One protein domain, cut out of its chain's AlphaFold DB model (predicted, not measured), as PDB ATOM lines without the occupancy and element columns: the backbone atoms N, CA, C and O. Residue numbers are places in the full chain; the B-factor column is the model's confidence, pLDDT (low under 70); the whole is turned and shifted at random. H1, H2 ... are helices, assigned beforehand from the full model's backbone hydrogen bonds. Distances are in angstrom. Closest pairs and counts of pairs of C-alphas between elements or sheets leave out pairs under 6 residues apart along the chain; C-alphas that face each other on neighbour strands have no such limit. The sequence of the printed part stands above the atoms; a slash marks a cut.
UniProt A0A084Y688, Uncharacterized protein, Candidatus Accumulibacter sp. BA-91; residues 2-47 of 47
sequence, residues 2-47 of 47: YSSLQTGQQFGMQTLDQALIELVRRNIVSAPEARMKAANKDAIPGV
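This is residues 2 to 47 of the 47 residues of an uncharacterized protein of Candidatus Accumulibacter sp. BA-91 (UniProt A0A084Y688). A small helical hairpin, H2 and H3 side by side, makes the body, and residues 43 to 47 fold back beside it. Residues 7 to 12, with the short H1, stick out at one end of the elongated outline. The 46 printed residues hold three named helices, H1, H2, H3 in chain order, and no named strand; the class is all helix, with 21 residues in named elements, under half. The whole is only just compact, close to loose, with a radius of gyration of the C-alphas of 11.0 A and spans of 30 by 19 by 14 A.

H2, residues 16 to 25, touches H3, residues 31 to 37; their closest C-alphas, Val 24 and Ala 31, are 5.8 A apart. This hairpin runs opposite ways at a shallow tilt of 17 degrees. H1, residues 8 to 11, is apart from both. Every O i to N i+4 pair in H2 and H3 is within hydrogen-bond range; H1 is too short for one.

H2 measures 14.3 A from C-alpha 16 at (330.358, 393.968, 293.468) to C-alpha 25; H3 measures 10.1 A, ending at C-alpha 37 (326.458, 386.387, 295.689); H1 measures 5.2 A.

The farthest C-alphas, Phe 11 and Val 47, are 31.8 A apart. The printed part has no cut, and both links between helices are tight. Model pLDDT is under 70 at residues 2 to 10 and 47.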
ATOM      1  N   TYR A   2     337.082 394.607 279.856       46.53
ATOM      2  CA  TYR A   2     337.234 395.444 281.052       46.53
ATOM      3  C   TYR A   2     336.418 396.716 280.793       46.53
ATOM      4  O   TYR A   2     336.787 397.517 279.938       46.53
ATOM      5  N   SER A   3     335.241 396.831 281.407       49.06
ATOM      6  CA  SER A   3     334.351 397.990 281.258       49.06
ATOM      7  C   SER A   3     334.864 399.174 282.088       49.06
ATOM      8  O   SER A   3     335.584 398.987 283.065       49.06
ATOM      9  N   SER A   4     334.484 400.405 281.728       55.56
ATOM     10  CA  SER A   4     334.951 401.670 282.331       55.56
ATOM     11  C   SER A   4     334.754 401.799 283.855       55.56
ATOM     12  O   SER A   4     335.347 402.668 284.487       55.56
ATOM     13  N   LEU A   5     333.951 400.919 284.460       54.47
ATOM     14  CA  LEU A   5     333.827 400.755 285.913       54.47
ATOM     15  C   LEU A   5     335.140 400.283 286.560       54.47
ATOM     16  O   LEU A   5     335.452 400.653 287.685       54.47
ATOM     17  N   GLN A   6     335.929 399.492 285.836       53.31
ATOM     18  CA  GLN A   6     337.126 398.838 286.352       53.31
ATOM     19  C   GLN A   6     338.347 399.771 286.414       53.31
ATOM     20  O   GLN A   6     339.278 399.510 287.171       53.31
ATOM     21  N   THR A   7     338.339 400.876 285.662       58.91
ATOM     22  CA  THR A   7     339.409 401.890 285.653       58.91
ATOM     23  C   THR A   7     339.104 403.112 286.516       58.91
ATOM     24  O   THR A   7     340.018 403.859 286.851       58.91
ATOM     25  N   GLY A   8     337.853 403.316 286.940       60.56
ATOM     26  CA  GLY A   8     337.478 404.455 287.779       60.56
ATOM     27  C   GLY A   8     337.493 404.192 289.283       60.56
ATOM     28  O   GLY A   8     336.808 404.901 290.016       60.56
ATOM     29  N   GLN A   9     338.302 403.241 289.765       60.44
ATOM     30  CA  GLN A   9     338.568 403.110 291.207       60.44
ATOM     31  C   GLN A   9     339.063 404.433 291.818       60.44
ATOM     32  O   GLN A   9     338.752 404.733 292.965       60.44
ATOM     33  N   GLN A  10     339.773 405.265 291.042       65.38
ATOM     34  CA  GLN A  10     340.188 406.608 291.473       65.38
ATOM     35  C   GLN A  10     339.009 407.557 291.752       65.38
ATOM     36  O   GLN A  10     339.171 408.520 292.493       65.38
ATOM     37  N   PHE A  11     337.828 407.272 291.202       71.69
ATOM     38  CA  PHE A  11     336.586 408.012 291.434       71.69
ATOM     39  C   PHE A  11     335.655 407.301 292.431       71.69
ATOM     40  O   PHE A  11     334.480 407.644 292.525       71.69
ATOM     41  N   GLY A  12     336.154 406.294 293.157       75.06
ATOM     42  CA  GLY A  12     335.370 405.536 294.136       75.06
ATOM     43  C   GLY A  12     334.430 404.496 293.524       75.06
ATOM     44  O   GLY A  12     333.571 403.966 294.224       75.06
ATOM     45  N   MET A  13     334.570 404.184 292.230       81.69
ATOM     46  CA  MET A  13     333.808 403.094 291.628       81.69
ATOM     47  C   MET A  13     334.383 401.746 292.063       81.69
ATOM     48  O   MET A  13     335.580 401.499 291.931       81.69
ATOM     49  N   GLN A  14     333.510 400.875 292.559       81.50
ATOM     50  CA  GLN A  14     333.858 399.549 293.052       81.50
ATOM     51  C   GLN A  14     332.927 398.523 292.413       81.50
ATOM     52  O   GLN A  14     331.716 398.738 292.312       81.50
ATOM     53  N   THR A  15     333.482 397.403 291.957       86.44
ATOM     54  CA  THR A  15     332.655 396.289 291.484       86.44
ATOM     55  C   THR A  15     332.069 395.524 292.668       86.44
ATOM     56  O   THR A  15     332.623 395.524 293.769       86.44
ATOM     57  N   LEU A  16     330.960 394.820 292.442       87.62
ATOM     58  CA  LEU A  16     330.358 393.968 293.468       87.62
ATOM     59  C   LEU A  16     331.369 392.958 294.035       87.62
ATOM     60  O   LEU A  16     331.451 392.793 295.249       87.62
ATOM     61  N   ASP A  17     332.174 392.325 293.179       87.94
ATOM     62  CA  ASP A  17     333.178 391.352 293.621       87.94
ATOM     63  C   ASP A  17     334.257 392.011 294.499       87.94
ATOM     64  O   ASP A  17     334.637 391.453 295.523       87.94
ATOM     65  N   GLN A  18     334.702 393.230 294.165       87.44
ATOM     66  CA  GLN A  18     335.653 393.980 294.994       87.44
ATOM     67  C   GLN A  18     335.075 394.301 296.379       87.44
ATOM     68  O   GLN A  18     335.787 394.182 297.376       87.44
ATOM     69  N   ALA A  19     333.798 394.684 296.453       90.38
ATOM     70  CA  ALA A  19     333.108 394.923 297.721       90.38
ATOM     71  C   ALA A  19     332.977 393.642 298.547       90.38
ATOM     72  O   ALA A  19     333.295 393.632 299.735       90.38
ATOM     73  N   LEU A  20     332.586 392.534 297.920       91.50
ATOM     74  CA  LEU A  20     332.461 391.246 298.600       91.50
ATOM     75  C   LEU A  20     333.806 390.740 299.137       91.50
ATOM     76  O   LEU A  20     333.863 390.278 300.274       91.50
ATOM     77  N   ILE A  21     334.897 390.881 298.378       90.69
ATOM     78  CA  ILE A  21     336.249 390.515 298.838       90.69
ATOM     79  C   ILE A  21     336.634 391.314 300.084       90.69
ATOM     80  O   ILE A  21     337.182 390.760 301.038       90.69
ATOM     81  N   GLU A  22     336.355 392.615 300.094       91.00
ATOM     82  CA  GLU A  22     336.648 393.473 301.235       91.00
ATOM     83  C   GLU A  22     335.823 393.092 302.471       91.00
ATOM     84  O   GLU A  22     336.377 392.992 303.567       91.00
ATOM     85  N   LEU A  23     334.530 392.811 302.299       91.31
ATOM     86  CA  LEU A  23     333.657 392.360 303.385       91.31
ATOM     87  C   LEU A  23     334.119 391.024 303.983       91.31
ATOM     88  O   LEU A  23     334.127 390.883 305.207       91.31
ATOM     89  N   VAL A  24     334.556 390.076 303.147       91.50
ATOM     90  CA  VAL A  24     335.125 388.796 303.606       91.50
ATOM     91  C   VAL A  24     336.435 389.020 304.358       91.50
ATOM     92  O   VAL A  24     336.612 388.491 305.451       91.50
ATOM     93  N   ARG A  25     337.339 389.861 303.837       90.38
ATOM     94  CA  ARG A  25     338.610 390.198 304.511       90.38
ATOM     95  C   ARG A  25     338.405 390.872 305.865       90.38
ATOM     96  O   ARG A  25     339.189 390.654 306.782       90.38
ATOM     97  N   ARG A  26     337.356 391.683 305.993       93.31
ATOM     98  CA  ARG A  26     336.955 392.326 307.251       93.31
ATOM     99  C   ARG A  26     336.192 391.380 308.189       93.31
ATOM    100  O   ARG A  26     335.797 391.816 309.264       93.31
ATOM    101  N   ASN A  27     335.988 390.115 307.804       89.94
ATOM    102  CA  ASN A  27     335.172 389.127 308.518       89.94
ATOM    103  C   ASN A  27     333.730 389.602 308.794       89.94
ATOM    104  O   ASN A  27     333.110 389.185 309.768       89.94
ATOM    105  N   ILE A  28     333.188 390.480 307.941       93.69
ATOM    106  CA  ILE A  28     331.798 390.959 308.038       93.69
ATOM    107  C   ILE A  28     330.839 389.938 307.412       93.69
ATOM    108  O   ILE A  28     329.701 389.803 307.853       93.69
ATOM    109  N   VAL A  29     331.297 389.216 306.384       90.62
ATOM    110  CA  VAL A  29     330.530 388.186 305.668       90.62
ATOM    111  C   VAL A  29     331.384 386.931 305.524       90.62
ATOM    112  O   VAL A  29     332.602 387.023 305.357       90.62
ATOM    113  N   SER A  30     330.759 385.753 305.558       90.88
ATOM    114  CA  SER A  30     331.465 384.492 305.341       90.88
ATOM    115  C   SER A  30     331.874 384.309 303.866       90.88
ATOM    116  O   SER A  30     331.137 384.658 302.942       90.88
ATOM    117  N   ALA A  31     333.057 383.730 303.625       88.94
ATOM    118  CA  ALA A  31     333.546 383.419 302.277       88.94
ATOM    119  C   ALA A  31     332.545 382.616 301.406       88.94
ATOM    120  O   ALA A  31     332.338 383.001 300.249       88.94
ATOM    121  N   PRO A  32     331.873 381.553 301.905       90.88
ATOM    122  CA  PRO A  32     330.888 380.819 301.106       90.88
ATOM    123  C   PRO A  32     329.652 381.658 300.749       90.88
ATOM    124  O   PRO A  32     329.193 381.596 299.607       90.88
ATOM    125  N   GLU A  33     329.139 382.490 301.660       89.88
ATOM    126  CA  GLU A  33     327.999 383.371 301.366       89.88
ATOM    127  C   GLU A  33     328.362 384.449 300.341       89.88
ATOM    128  O   GLU A  33     327.614 384.683 299.387       89.88
ATOM    129  N   ALA A  34     329.541 385.059 300.485       90.44
ATOM    130  CA  ALA A  34     330.051 386.025 299.520       90.44
ATOM    131  C   ALA A  34     330.217 385.391 298.130       90.44
ATOM    132  O   ALA A  34     329.788 385.970 297.135       90.44
ATOM    133  N   ARG A  35     330.735 384.158 298.046       89.94
ATOM    134  CA  ARG A  35     330.870 383.402 296.788       89.94
ATOM    135  C   ARG A  35     329.523 383.070 296.141       89.94
ATOM    136  O   ARG A  35     329.416 383.027 294.912       89.94
ATOM    137  N   MET A  36     328.468 382.844 296.921       90.69
ATOM    138  CA  MET A  36     327.127 382.640 296.360       90.69
ATOM    139  C   MET A  36     326.592 383.895 295.663       90.69
ATOM    140  O   MET A  36     325.923 383.760 294.638       90.69
ATOM    141  N   LYS A  37     326.917 385.081 296.190       88.75
ATOM    142  CA  LYS A  37     326.458 386.387 295.689       88.75
ATOM    143  C   LYS A  37     327.387 387.025 294.651       88.75
ATOM    144  O   LYS A  37     326.932 387.879 293.897       88.75
ATOM    145  N   ALA A  38     328.654 386.624 294.617       88.31
ATOM    146  CA  ALA A  38     329.644 387.116 293.669       88.31
ATOM    147  C   ALA A  38     329.274 386.761 292.225       88.31
ATOM    148  O   ALA A  38     328.819 385.645 291.944       88.31
ATOM    149  N   ALA A  39     329.513 387.707 291.316       87.50
ATOM    150  CA  ALA A  39     329.383 387.467 289.885       87.50
ATOM    151  C   ALA A  39     330.518 386.552 289.410       87.50
ATOM    152  O   ALA A  39     330.287 385.635 288.622       87.50
ATOM    153  N   ASN A  40     331.724 386.748 289.955       85.75
ATOM    154  CA  ASN A  40     332.853 385.851 289.759       85.75
ATOM    155  C   ASN A  40     333.159 385.068 291.047       85.75
ATOM    156  O   ASN A  40     333.784 385.572 291.980       85.75
ATOM    157  N   LYS A  41     332.739 383.802 291.089       85.50
ATOM    158  CA  LYS A  41     332.888 382.927 292.264       85.50
ATOM    159  C   LYS A  41     334.347 382.587 292.581       85.50
ATOM    160  O   LYS A  41     334.672 382.358 293.748       85.50
ATOM    161  N   ASP A  42     335.215 382.592 291.576       84.38
ATOM    162  CA  ASP A  42     336.646 382.314 291.731       84.38
ATOM    163  C   ASP A  42     337.414 383.534 292.254       84.38
ATOM    164  O   ASP A  42     338.505 383.393 292.798       84.38
ATOM    165  N   ALA A  43     336.827 384.733 292.146       83.38
ATOM    166  CA  ALA A  43     337.417 385.960 292.671       83.38
ATOM    167  C   ALA A  43     337.308 386.075 294.201       83.38
ATOM    168  O   ALA A  43     338.065 386.834 294.805       83.38
ATOM    169  N   ILE A  44     336.386 385.340 294.835       87.44
ATOM    170  CA  ILE A  44     336.253 385.322 296.295       87.44
ATOM    171  C   ILE A  44     337.272 384.329 296.872       87.44
ATOM    172  O   ILE A  44     337.129 383.125 296.636       87.44
ATOM    173  N   PRO A  45     338.281 384.796 297.633       74.44
ATOM    174  CA  PRO A  45     339.221 383.904 298.293       74.44
ATOM    175  C   PRO A  45     338.469 383.089 299.349       74.44
ATOM    176  O   PRO A  45     337.854 383.644 300.259       74.44
ATOM    177  N   GLY A  46     338.495 381.769 299.198       71.06
ATOM    178  CA  GLY A  46     337.931 380.815 300.145       71.06
ATOM    179  C   GLY A  46     338.976 379.757 300.468       71.06
ATOM    180  O   GLY A  46     339.696 379.330 299.565       71.06
ATOM    181  N   VAL A  47     339.074 379.414 301.753       54.75
ATOM    182  CA  VAL A  47     339.817 378.250 302.256       54.75
ATOM    183  C   VAL A  47     339.362 376.952 301.600       54.75
ATOM    184  O   VAL A  47     338.170 376.874 301.216       54.75
TER     185      VAL A  47